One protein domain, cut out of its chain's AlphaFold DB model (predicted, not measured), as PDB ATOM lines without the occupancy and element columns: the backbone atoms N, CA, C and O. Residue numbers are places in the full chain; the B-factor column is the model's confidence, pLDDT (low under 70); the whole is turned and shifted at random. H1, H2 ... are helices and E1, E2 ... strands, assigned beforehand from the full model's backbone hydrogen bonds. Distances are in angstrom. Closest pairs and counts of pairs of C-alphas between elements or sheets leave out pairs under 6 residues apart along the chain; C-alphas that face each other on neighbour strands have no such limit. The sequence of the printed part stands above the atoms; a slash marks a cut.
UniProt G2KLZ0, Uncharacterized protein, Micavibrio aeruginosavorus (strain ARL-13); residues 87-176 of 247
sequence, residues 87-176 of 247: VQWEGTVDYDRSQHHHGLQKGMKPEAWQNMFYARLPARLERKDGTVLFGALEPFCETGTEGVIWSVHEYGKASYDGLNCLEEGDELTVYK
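AT A GLANCE: This is residues 87 to 176 of the 247 residues of an uncharacterized protein of Micavibrio aeruginosavorus (strain ARL-13) (UniProt G2KLZ0). A strongly twisted, curled sheet of six strands folds round a corner where strand E3 bends, and helix H1 sits in the angle between its two parts: E1, E6 and E2, and E4 and E5. The sheet stays open, with its edge strands E1 and E5 apart, and the short helix H2 lies over E4. The printed part has 90 residues, with elements in the order E1 H1 E2 E3 E4 H2 E5 E6; the sheet runs E1 E6 E2 E3 E4 E5, all antiparallel. The class is mixed, helices and strands. The whole is compact, with a radius of gyration of the C-alphas of 12.3 A, and rounded, spanning 35 by 31 by 26 A.

IN THESE COORDINATES: E1, residues 87 to 92, begins with C-alpha 87 at (184.749, 217.181, 220.567) and is 14.2 A long. H1 holds residues 110 to 118 and is 12.3 A long. E2 follows with residues 122 to 126, 13.6 A. E3, residues 132 to 140, is the longest strand at 20.4 A and bends by 72 degrees at residue 136, where the C-alpha is at (175.649, 206.996, 218.967). E4, residues 149 to 154, measures 15.1 A. H2, residues 159 to 162, is 6.0 A long, and E5, residues 163 to 165, is 6.3 A long. E6, residues 171 to 175, measures 13.5 A and ends with C-alpha 175 at (180.970, 214.764, 220.079).

HOW THE PARTS SIT: E1 is an edge strand, antiparallel to E6, with N 88 and O 174 at 2.8 A. E6 is antiparallel to E2, with N 126 and O 171 at 2.8 A. E1, H1 and E2 form a split strand-helix-strand unit, two strands running the same way with E6 between them, and its crossover is right-handed. E2, E3 and E4 form a meander, each strand the antiparallel neighbour of the one before. In the hairpin E2 and E3, N 123 and O 135 are 2.7 A apart; in the hairpin E3 and E4, N 149 and O 140 are 2.8 A apart. E5, the other edge strand, is antiparallel to E4, with N 164 and O 152 at 2.8 A. H1 is on the sheet at a height of 5.3 A, over none of the strands; the closest C-alphas of H1 and E3 are those of Phe 117 and Leu 137, 4.7 A apart. H2 is on the sheet too, over E4 at a height of 9.4 A; their closest C-alphas are those of Glu 154 and Gly 162, at 4.5 A. In H1, 3 of 5 O i to N i+4 pairs are within hydrogen-bond range; H2 is too short for such a pair.

THE WHOLE: The C-alphas farthest apart, those of Ser 98 and Gly 156, are 36.0 A apart, while Val 87 and Lys 176, first and last printed, have C-alphas 6.0 A apart. The printed part has no cut. The link from E1 to H1, residues 93 to 109, is long. Mean pLDDT of the printed part is 90.0, and residues 99 to 102 and 143 to 146 are under 70.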
ATOM      1  N   VAL A  87     184.204 218.440 220.049       96.44
ATOM      2  CA  VAL A  87     184.749 217.181 220.567       96.44
ATOM      3  C   VAL A  87     184.658 217.148 222.098       96.44
ATOM      4  O   VAL A  87     185.057 218.092 222.786       96.44
ATOM      5  N   GLN A  88     184.088 216.066 222.625       95.81
ATOM      6  CA  GLN A  88     184.058 215.718 224.048       95.81
ATOM      7  C   GLN A  88     185.288 214.892 224.437       95.81
ATOM      8  O   GLN A  88     185.843 215.088 225.520       95.81
ATOM      9  N   TRP A  89     185.682 213.963 223.569       96.88
ATOM     10  CA  TRP A  89     186.853 213.111 223.720       96.88
ATOM     11  C   TRP A  89     187.279 212.597 222.344       96.88
ATOM     12  O   TRP A  89     186.430 212.378 221.483       96.88
ATOM     13  N   GLU A  90     188.579 212.421 222.142       97.56
ATOM     14  CA  GLU A  90     189.147 211.858 220.923       97.56
ATOM     15  C   GLU A  90     190.430 211.103 221.258       97.56
ATOM     16  O   GLU A  90     191.254 211.595 222.037       97.56
ATOM     17  N   GLY A  91     190.585 209.923 220.667       97.31
ATOM     18  CA  GLY A  91     191.821 209.158 220.696       97.31
ATOM     19  C   GLY A  91     191.602 207.663 220.508       97.31
ATOM     20  O   GLY A  91     190.501 207.197 220.204       97.31
ATOM     21  N   THR A  92     192.672 206.918 220.756       97.69
ATOM     22  CA  THR A  92     192.682 205.464 220.659       97.69
ATOM     23  C   THR A  92     192.049 204.818 221.896       97.69
ATOM     24  O   THR A  92     192.395 205.143 223.041       97.69
ATOM     25  N   VAL A  93     191.149 203.861 221.682       96.31
ATOM     26  CA  VAL A  93     190.577 203.021 222.739       96.31
ATOM     27  C   VAL A  93     191.678 202.136 223.332       96.31
ATOM     28  O   VAL A  93     192.280 201.318 222.637       96.31
ATOM     29  N   ASP A  94     191.937 202.289 224.628       94.81
ATOM     30  CA  ASP A  94     192.930 201.531 225.400       94.81
ATOM     31  C   ASP A  94     192.297 201.176 226.744       94.81
ATOM     32  O   ASP A  94     192.004 202.061 227.551       94.81
ATOM     33  N   TYR A  95     192.026 199.893 226.981       91.50
ATOM     34  CA  TYR A  95     191.296 199.464 228.168       91.50
ATOM     35  C   TYR A  95     192.212 199.231 229.368       91.50
ATOM     36  O   TYR A  95     193.222 198.530 229.297       91.50
ATOM     37  N   ASP A  96     191.800 199.737 230.528       87.88
ATOM     38  CA  ASP A  96     192.431 199.400 231.796       87.88
ATOM     39  C   ASP A  96     192.082 197.956 232.198       87.88
ATOM     40  O   ASP A  96     190.927 197.616 232.458       87.88
ATOM     41  N   ARG A  97     193.102 197.092 232.247       82.31
ATOM     42  CA  ARG A  97     192.995 195.675 232.641       82.31
ATOM     43  C   ARG A  97     193.351 195.430 234.111       82.31
ATOM     44  O   ARG A  97     193.418 194.279 234.535       82.31
ATOM     45  N   SER A  98     193.636 196.479 234.884       78.56
ATOM     46  CA  SER A  98     194.102 196.354 236.272       78.56
ATOM     47  C   SER A  98     193.005 195.940 237.256       78.56
ATOM     48  O   SER A  98     193.309 195.421 238.331       78.56
ATOM     49  N   GLN A  99     191.733 196.134 236.900       65.62
ATOM     50  CA  GLN A  99     190.578 195.732 237.702       65.62
ATOM     51  C   GLN A  99     189.689 194.746 236.938       65.62
ATOM     52  O   GLN A  99     189.770 194.623 235.720       65.62
ATOM     53  N   HIS A 100     188.795 194.064 237.658       60.06
ATOM     54  CA  HIS A 100     187.828 193.120 237.074       60.06
ATOM     55  C   HIS A 100     186.717 193.827 236.265       60.06
ATOM     56  O   HIS A 100     185.824 193.178 235.733       60.06
ATOM     57  N   HIS A 101     186.749 195.162 236.170       59.62
ATOM     58  CA  HIS A 101     185.833 195.944 235.346       59.62
ATOM     59  C   HIS A 101     186.370 196.028 233.916       59.62
ATOM     60  O   HIS A 101     187.189 196.887 233.597       59.62
ATOM     61  N   HIS A 102     185.912 195.128 233.049       65.56
ATOM     62  CA  HIS A 102     186.250 195.176 231.631       65.56
ATOM     63  C   HIS A 102     185.761 196.487 230.981       65.56
ATOM     64  O   HIS A 102     184.661 196.964 231.258       65.56
ATOM     65  N   GLY A 103     186.589 197.072 230.110       79.69
ATOM     66  CA  GLY A 103     186.167 198.109 229.163       79.69
ATOM     67  C   GLY A 103     186.322 199.573 229.598       79.69
ATOM     68  O   GLY A 103     185.904 200.460 228.860       79.69
ATOM     69  N   LEU A 104     186.890 199.892 230.762       90.50
ATOM     70  CA  LEU A 104     187.137 201.300 231.110       90.50
ATOM     71  C   LEU A 104     188.350 201.853 230.357       90.50
ATOM     72  O   LEU A 104     189.382 201.193 230.300       90.50
ATOM     73  N   GLN A 105     188.244 203.073 229.826       94.31
ATOM     74  CA  GLN A 105     189.364 203.730 229.155       94.31
ATOM     75  C   GLN A 105     190.493 204.054 230.144       94.31
ATOM     76  O   GLN A 105     190.303 204.758 231.143       94.31
ATOM     77  N   LYS A 106     191.696 203.583 229.832       92.94
ATOM     78  CA  LYS A 106     192.915 203.817 230.598       92.94
ATOM     79  C   LYS A 106     193.242 205.304 230.666       92.94
ATOM     80  O   LYS A 106     193.143 206.041 229.688       92.94
ATOM     81  N   GLY A 107     193.650 205.751 231.852       91.50
ATOM     82  CA  GLY A 107     193.976 207.157 232.097       91.50
ATOM     83  C   GLY A 107     192.757 208.086 232.159       91.50
ATOM     84  O   GLY A 107     192.929 209.294 232.316       91.50
ATOM     85  N   MET A 108     191.534 207.549 232.089       92.50
ATOM     86  CA  MET A 108     190.294 208.305 232.240       92.50
ATOM     87  C   MET A 108     189.579 207.925 233.537       92.50
ATOM     88  O   MET A 108     189.624 206.784 233.991       92.50
ATOM     89  N   LYS A 109     188.882 208.891 234.146       92.50
ATOM     90  CA  LYS A 109     187.988 208.585 235.269       92.50
ATOM     91  C   LYS A 109     186.830 207.707 234.774       92.50
ATOM     92  O   LYS A 109     186.220 208.085 233.766       92.50
ATOM     93  N   PRO A 110     186.475 206.614 235.475       90.50
ATOM     94  CA  PRO A 110     185.410 205.709 235.048       90.50
ATOM     95  C   PRO A 110     184.092 206.427 234.751       90.50
ATOM     96  O   PRO A 110     183.475 206.187 233.719       90.50
ATOM     97  N   GLU A 111     183.691 207.374 235.599       91.06
ATOM     98  CA  GLU A 111     182.437 208.110 235.437       91.06
ATOM     99  C   GLU A 111     182.447 208.974 234.175       91.06
ATOM    100  O   GLU A 111     181.428 209.102 233.505       91.06
ATOM    101  N   ALA A 112     183.593 209.565 233.829       92.44
ATOM    102  CA  ALA A 112     183.709 210.390 232.633       92.44
ATOM    103  C   ALA A 112     183.564 209.546 231.360       92.44
ATOM    104  O   ALA A 112     182.868 209.973 230.443       92.44
ATOM    105  N   TRP A 113     184.151 208.344 231.339       93.88
ATOM    106  CA  TRP A 113     183.980 207.383 230.249       93.88
ATOM    107  C   TRP A 113     182.515 206.954 230.130       93.88
ATOM    108  O   TRP A 113     181.862 207.223 229.126       93.88
ATOM    109  N   GLN A 114     181.961 206.398 231.208       91.56
ATOM    110  CA  GLN A 114     180.601 205.860 231.262       91.56
ATOM    111  C   GLN A 114     179.526 206.893 230.902       91.56
ATOM    112  O   GLN A 114     178.582 206.584 230.172       91.56
ATOM    113  N   ASN A 115     179.660 208.128 231.392       91.00
ATOM    114  CA  ASN A 115     178.668 209.176 231.157       91.00
ATOM    115  C   ASN A 115     178.491 209.495 229.668       91.00
ATOM    116  O   ASN A 115     177.380 209.843 229.277       91.00
ATOM    117  N   MET A 116     179.529 209.354 228.836       93.69
ATOM    118  CA  MET A 116     179.407 209.576 227.391       93.69
ATOM    119  C   MET A 116     178.484 208.538 226.734       93.69
ATOM    120  O   MET A 116     177.633 208.901 225.922       93.69
ATOM    121  N   PHE A 117     178.587 207.270 227.144       93.19
ATOM    122  CA  PHE A 117     177.742 206.179 226.647       93.19
ATOM    123  C   PHE A 117     176.313 206.284 227.165       93.19
ATOM    124  O   PHE A 117     175.363 206.212 226.391       93.19
ATOM    125  N   TYR A 118     176.128 206.541 228.460       89.12
ATOM    126  CA  TYR A 118     174.783 206.720 229.015       89.12
ATOM    127  C   TYR A 118     174.075 207.971 228.478       89.12
ATOM    128  O   TYR A 118     172.848 207.990 228.387       89.12
ATOM    129  N   ALA A 119     174.828 209.007 228.101       88.38
ATOM    130  CA  ALA A 119     174.296 210.183 227.417       88.38
ATOM    131  C   ALA A 119     174.053 209.957 225.916       88.38
ATOM    132  O   ALA A 119     173.511 210.852 225.268       88.38
ATOM    133  N   ARG A 120     174.436 208.789 225.382       91.75
ATOM    134  CA  ARG A 120     174.326 208.418 223.970       91.75
ATOM    135  C   ARG A 120     174.952 209.447 223.040       91.75
ATOM    136  O   ARG A 120     174.335 209.877 222.068       91.75
ATOM    137  N   LEU A 121     176.152 209.915 223.387       93.62
ATOM    138  CA  LEU A 121     176.810 210.955 222.604       93.62
ATOM    139  C   LEU A 121     177.096 210.471 221.171       93.62
ATOM    140  O   LEU A 121     177.460 209.309 220.990       93.62
ATOM    141  N   PRO A 122     176.960 211.338 220.153       95.88
ATOM    142  CA  PRO A 122     177.349 211.013 218.789       95.88
ATOM    143  C   PRO A 122     178.844 210.718 218.705       95.88
ATOM    144  O   PRO A 122     179.647 211.357 219.387       95.88
ATOM    145  N   ALA A 123     179.220 209.800 217.826       97.31
ATOM    146  CA  ALA A 123     180.586 209.357 217.657       97.31
ATOM    147  C   ALA A 123     180.927 209.052 216.194       97.31
ATOM    148  O   ALA A 123     180.075 208.632 215.405       97.31
ATOM    149  N   ARG A 124     182.203 209.244 215.867       98.00
ATOM    150  CA  ARG A 124     182.879 208.686 214.697       98.00
ATOM    151  C   ARG A 124     183.844 207.624 215.206       98.00
ATOM    152  O   ARG A 124     184.676 207.929 216.056       98.00
ATOM    153  N   LEU A 125     183.735 206.411 214.687       98.19
ATOM    154  CA  LEU A 125     184.614 205.294 215.010       98.19
ATOM    155  C   LEU A 125     185.367 204.884 213.752       98.19
ATOM    156  O   LEU A 125     184.764 204.681 212.700       98.19
ATOM    157  N   GLU A 126     186.677 204.765 213.871       98.25
ATOM    158  CA  GLU A 126     187.563 204.265 212.836       98.25
ATOM    159  C   GLU A 126     188.254 203.002 213.344       98.25
ATOM    160  O   GLU A 126     188.917 202.990 214.381       98.25
ATOM    161  N   ARG A 127     188.034 201.911 212.614       97.19
ATOM    162  CA  ARG A 127     188.583 200.593 212.913       97.19
ATOM    163  C   ARG A 127     190.017 200.493 212.405       97.19
ATOM    164  O   ARG A 127     190.423 201.199 211.484       97.19
ATOM    165  N   LYS A 128     190.764 199.516 212.923       94.12
ATOM    166  CA  LYS A 128     192.147 199.222 212.489       94.12
ATOM    167  C   LYS A 128     192.297 198.914 210.997       94.12
ATOM    168  O   LYS A 128     193.385 199.080 210.452       94.12
ATOM    169  N   ASP A 129     191.241 198.425 210.353       94.94
ATOM    170  CA  ASP A 129     191.226 198.139 208.915       94.94
ATOM    171  C   ASP A 129     190.907 199.376 208.050       94.94
ATOM    172  O   ASP A 129     190.870 199.276 206.824       94.94
ATOM    173  N   GLY A 130     190.712 200.544 208.675       95.25
ATOM    174  CA  GLY A 130     190.364 201.806 208.023       95.25
ATOM    175  C   GLY A 130     188.862 202.011 207.812       95.25
ATOM    176  O   GLY A 130     188.464 203.030 207.246       95.25
ATOM    177  N   THR A 131     188.010 201.077 208.248       96.81
ATOM    178  CA  THR A 131     186.553 201.249 208.190       96.81
ATOM    179  C   THR A 131     186.124 202.389 209.105       96.81
ATOM    180  O   THR A 131     186.424 202.379 210.297       96.81
ATOM    181  N   VAL A 132     185.375 203.352 208.564       97.12
ATOM    182  CA  VAL A 132     184.828 204.489 209.317       97.12
ATOM    183  C   VAL A 132     183.319 204.349 209.430       97.12
ATOM    184  O   VAL A 132     182.632 204.195 208.421       97.12
ATOM    185  N   LEU A 133     182.803 204.471 210.649       96.56
ATOM    186  CA  LEU A 133     181.375 204.461 210.938       96.56
ATOM    187  C   LEU A 133     180.976 205.633 211.835       96.56
ATOM    188  O   LEU A 133     181.775 206.161 212.612       96.56
ATOM    189  N   PHE A 134     179.718 206.043 211.715       97.38
ATOM    190  CA  PHE A 134     179.122 207.098 212.525       97.38
ATOM    191  C   PHE A 134     177.939 206.521 213.283       97.38
ATOM    192  O   PHE A 134     177.140 205.783 212.712       97.38
ATOM    193  N   GLY A 135     177.821 206.861 214.558       96.19
ATOM    194  CA  GLY A 135     176.776 206.305 215.404       96.19
ATOM    195  C   GLY A 135     176.627 207.041 216.722       96.19
ATOM    196  O   GLY A 135     177.276 208.064 216.949       96.19
ATOM    197  N   ALA A 136     175.766 206.530 217.591       95.12
ATOM    198  CA  ALA A 136     175.649 206.996 218.967       95.12
ATOM    199  C   ALA A 136     176.328 206.000 219.906       95.12
ATOM    200  O   ALA A 136     176.239 204.792 219.702       95.12
ATOM    201  N   LEU A 137     176.999 206.489 220.945       95.38
ATOM    202  CA  LEU A 137     177.541 205.613 221.976       95.38
ATOM    203  C   LEU A 137     176.408 204.869 222.691       95.38
ATOM    204  O   LEU A 137     175.392 205.464 223.047       95.38
ATOM    205  N   GLU A 138     176.597 203.582 222.955       91.75
ATOM    206  CA  GLU A 138     175.607 202.767 223.648       91.75
ATOM    207  C   GLU A 138     176.278 201.805 224.641       91.75
ATOM    208  O   GLU A 138     177.210 201.078 224.272       91.75
ATOM    209  N   PRO A 139     175.835 201.794 225.914       90.69
ATOM    210  CA  PRO A 139     176.146 200.704 226.821       90.69
ATOM    211  C   PRO A 139     175.285 199.499 226.444       90.69
ATOM    212  O   PRO A 139     174.058 199.557 226.512       90.69
ATOM    213  N   PHE A 140     175.931 198.399 226.090       85.94
ATOM    214  CA  PHE A 140     175.274 197.139 225.785       85.94
ATOM    215  C   PHE A 140     175.529 196.122 226.900       85.94
ATOM    216  O   PHE A 140     176.617 196.059 227.474       85.94
ATOM    217  N   CYS A 141     174.520 195.320 227.223       80.00
ATOM    218  CA  CYS A 141     174.655 194.167 228.102       80.00
ATOM    219  C   CYS A 141     173.840 193.001 227.539       80.00
ATOM    220  O   CYS A 141     172.729 193.190 227.043       80.00
ATOM    221  N   GLU A 142     174.381 191.790 227.641       72.50
ATOM    222  CA  GLU A 142     173.700 190.562 227.237       72.50
ATOM    223  C   GLU A 142     173.690 189.556 228.392       72.50
ATOM    224  O   GLU A 142     174.475 189.630 229.341       72.50
ATOM    225  N   THR A 143     172.776 188.590 228.343       68.75
ATOM    226  CA  THR A 143     172.790 187.491 229.312       68.75
ATOM    227  C   THR A 143     174.110 186.726 229.191       68.75
ATOM    228  O   THR A 143     174.406 186.171 228.139       68.75
ATOM    229  N   GLY A 144     174.895 186.684 230.271       67.12
ATOM    230  CA  GLY A 144     176.206 186.020 230.305       67.12
ATOM    231  C   GLY A 144     177.409 186.956 230.154       67.12
ATOM    232  O   GLY A 144     178.536 186.501 230.327       67.12
ATOM    233  N   THR A 145     177.206 188.256 229.904       62.09
ATOM    234  CA  THR A 145     178.297 189.237 229.982       62.09
ATOM    235  C   THR A 145     178.499 189.674 231.431       62.09
ATOM    236  O   THR A 145     177.614 190.290 232.027       62.09
ATOM    237  N   GLU A 146     179.670 189.395 232.006       68.44
ATOM    238  CA  GLU A 146     180.084 189.895 233.327       68.44
ATOM    239  C   GLU A 146     180.522 191.373 233.248       68.44
ATOM    240  O   GLU A 146     181.638 191.740 233.605       68.44
ATOM    241  N   GLY A 147     179.658 192.248 232.719       75.00
ATOM    242  CA  GLY A 147     179.944 193.678 232.596       75.00
ATOM    243  C   GLY A 147     179.204 194.380 231.461       75.00
ATOM    244  O   GLY A 147     178.517 193.756 230.657       75.00
ATOM    245  N   VAL A 148     179.354 195.706 231.419       85.38
ATOM    246  CA  VAL A 148     178.875 196.542 230.312       85.38
ATOM    247  C   VAL A 148     179.879 196.460 229.168       85.38
ATOM    248  O   VAL A 148     181.078 196.634 229.377       85.38
ATOM    249  N   ILE A 149     179.380 196.234 227.960       88.75
ATOM    250  CA  ILE A 149     180.142 196.340 226.722       88.75
ATOM    251  C   ILE A 149     179.915 197.738 226.151       88.75
ATOM    252  O   ILE A 149     178.781 198.193 225.998       88.75
ATOM    253  N   TRP A 150     181.006 198.429 225.839       93.62
ATOM    254  CA  TRP A 150     180.963 199.751 225.227       93.62
ATOM    255  C   TRP A 150     180.893 199.614 223.714       93.62
ATOM    256  O   TRP A 150     181.675 198.875 223.115       93.62
ATOM    257  N   SER A 151     179.949 200.314 223.098       95.00
ATOM    258  CA  SER A 151     179.691 200.195 221.668       95.00
ATOM    259  C   SER A 151     179.330 201.533 221.037       95.00
ATOM    260  O   SER A 151     178.961 202.489 221.724       95.00
ATOM    261  N   VAL A 152     179.439 201.580 219.714       96.50
ATOM    262  CA  VAL A 152     178.790 202.570 218.860       96.50
ATOM    263  C   VAL A 152     177.631 201.869 218.160       96.50
ATOM    264  O   VAL A 152     177.829 200.837 217.528       96.50
ATOM    265  N   HIS A 153     176.423 202.407 218.256       95.38
ATOM    266  CA  HIS A 153     175.302 201.968 217.433       95.38
ATOM    267  C   HIS A 153     175.292 202.778 216.137       95.38
ATOM    268  O   HIS A 153     175.061 203.989 216.157       95.38
ATOM    269  N   GLU A 154     175.654 202.129 215.033       95.44
ATOM    270  CA  GLU A 154     175.829 202.743 213.720       95.44
ATOM    271  C   GLU A 154     174.515 203.299 213.181       95.44
ATOM    272  O   GLU A 154     173.472 202.639 213.164       95.44
ATOM    273  N   TYR A 155     174.590 204.526 212.680       93.69
ATOM    274  CA  TYR A 155     173.449 205.188 212.096       93.69
ATOM    275  C   TYR A 155     172.999 204.500 210.799       93.69
ATOM    276  O   TYR A 155     173.783 204.315 209.873       93.69
ATOM    277  N   GLY A 156     171.711 204.174 210.707       87.38
ATOM    278  CA  GLY A 156     171.067 203.614 209.515       87.38
ATOM    279  C   GLY A 156     170.873 202.109 209.600       87.38
ATOM    280  O   GLY A 156     170.354 201.511 208.657       87.38
ATOM    281  N   LYS A 157     171.300 201.496 210.706       89.75
ATOM    282  CA  LYS A 157     171.210 200.060 210.935       89.75
ATOM    283  C   LYS A 157     170.360 199.773 212.162       89.75
ATOM    284  O   LYS A 157     170.527 200.376 213.215       89.75
ATOM    285  N   ALA A 158     169.467 198.799 212.032       82.94
ATOM    286  CA  ALA A 158     168.559 198.413 213.098       82.94
ATOM    287  C   ALA A 158     169.179 197.359 214.022       82.94
ATOM    288  O   ALA A 158     169.903 196.475 213.574       82.94
ATOM    289  N   SER A 159     168.784 197.380 215.301       83.00
ATOM    290  CA  SER A 159     169.061 196.288 216.245       83.00
ATOM    291  C   SER A 159     170.559 195.927 216.290       83.00
ATOM    292  O   SER A 159     171.407 196.820 216.272       83.00
ATOM    293  N   TYR A 160     170.879 194.637 216.359       86.69
ATOM    294  CA  TYR A 160     172.239 194.113 216.412       86.69
ATOM    295  C   TYR A 160     173.083 194.448 215.176       86.69
ATOM    296  O   TYR A 160     174.298 194.523 215.304       86.69
ATOM    297  N   ASP A 161     172.477 194.725 214.016       90.56
ATOM    298  CA  ASP A 161     173.231 195.053 212.796       90.56
ATOM    299  C   ASP A 161     173.966 196.396 212.910       90.56
ATOM    300  O   ASP A 161     174.973 196.617 212.235       90.56
ATOM    301  N   GLY A 162     173.466 197.305 213.753       91.56
ATOM    302  CA  GLY A 162     174.132 198.572 214.060       91.56
ATOM    303  C   GLY A 162     175.126 198.476 215.214       91.56
ATOM    304  O   GLY A 162     175.931 199.386 215.400       91.56
ATOM    305  N   LEU A 163     175.099 197.398 215.998       93.56
ATOM    306  CA  LEU A 163     175.869 197.297 217.231       93.56
ATOM    307  C   LEU A 163     177.351 197.027 216.939       93.56
ATOM    308  O   LEU A 163     177.748 195.920 216.587       93.56
ATOM    309  N   ASN A 164     178.185 198.041 217.145       95.38
ATOM    310  CA  ASN A 164     179.623 197.972 216.943       95.38
ATOM    311  C   ASN A 164     180.348 198.068 218.288       95.38
ATOM    312  O   ASN A 164     180.626 199.161 218.778       95.38
ATOM    313  N   CYS A 165     180.667 196.921 218.891       94.69
ATOM    314  CA  CYS A 165     181.478 196.863 220.109       94.69
ATOM    315  C   CYS A 165     182.861 197.483 219.865       94.69
ATOM    316  O   CYS A 165     183.475 197.238 218.822       94.69
ATOM    317  N   LEU A 166     183.328 198.286 220.819       94.69
ATOM    318  CA  LEU A 166     184.629 198.943 220.758       94.69
ATOM    319  C   LEU A 166     185.755 197.948 221.050       94.69
ATOM    320  O   LEU A 166     185.716 197.231 222.059       94.69
ATOM    321  N   GLU A 167     186.785 197.962 220.213       93.12
ATOM    322  CA  GLU A 167     187.972 197.126 220.353       93.12
ATOM    323  C   GLU A 167     189.204 197.960 220.724       93.12
ATOM    324  O   GLU A 167     189.314 199.147 220.422       93.12
ATOM    325  N   GLU A 168     190.163 197.329 221.399       92.69
ATOM    326  CA  GLU A 168     191.423 197.975 221.769       92.69
ATOM    327  C   GLU A 168     192.193 198.368 220.504       92.69
ATOM    328  O   GLU A 168     192.455 197.509 219.662       92.69
ATOM    329  N   GLY A 169     192.573 199.637 220.370       95.38
ATOM    330  CA  GLY A 169     193.219 200.186 219.178       95.38
ATOM    331  C   GLY A 169     192.274 200.811 218.147       95.38
ATOM    332  O   GLY A 169     192.768 201.274 217.124       95.38
ATOM    333  N   ASP A 170     190.960 200.821 218.381       97.69
ATOM    334  CA  ASP A 170     190.039 201.638 217.588       97.69
ATOM    335  C   ASP A 170     190.283 203.133 217.840       97.69
ATOM    336  O   ASP A 170     190.525 203.543 218.976       97.69
ATOM    337  N   GLU A 171     190.157 203.959 216.805       98.31
ATOM    338  CA  GLU A 171     190.178 205.418 216.928       98.31
ATOM    339  C   GLU A 171     188.744 205.932 217.066       98.31
ATOM    340  O   GLU A 171     187.896 205.709 216.199       98.31
ATOM    341  N   LEU A 172     188.447 206.621 218.164       98.25
ATOM    342  CA  LEU A 172     187.096 207.070 218.474       98.25
ATOM    343  C   LEU A 172     187.090 208.578 218.752       98.25
ATOM    344  O   LEU A 172     187.787 209.080 219.630       98.25
ATOM    345  N   THR A 173     186.236 209.300 218.030       98.25
ATOM    346  CA  THR A 173     185.935 210.716 218.264       98.25
ATOM    347  C   THR A 173     184.500 210.823 218.774       98.25
ATOM    348  O   THR A 173     183.561 210.414 218.093       98.25
ATOM    349  N   VAL A 174     184.311 211.385 219.967       97.31
ATOM    350  CA  VAL A 174     183.007 211.574 220.620       97.31
ATOM    351  C   VAL A 174     182.653 213.053 220.622       97.31
ATOM    352  O   VAL A 174     183.449 213.891 221.047       97.31
ATOM    353  N   TYR A 175     181.434 213.388 220.213       95.81
ATOM    354  CA  TYR A 175     180.970 214.764 220.079       95.81
ATOM    355  C   TYR A 175     179.985 215.138 221.191       95.81
ATOM    356  O   TYR A 175     179.076 214.384 221.529       95.81
ATOM    357  N   LYS A 176     180.112 216.349 221.740       91.75
ATOM    358  CA  LYS A 176     179.142 216.906 222.706       91.75
ATOM    359  C   LYS A 176     177.961 217.603 222.022       91.75
ATOM    360  O   LYS A 176     177.005 217.986 222.692       91.75
TER     361      LYS A 176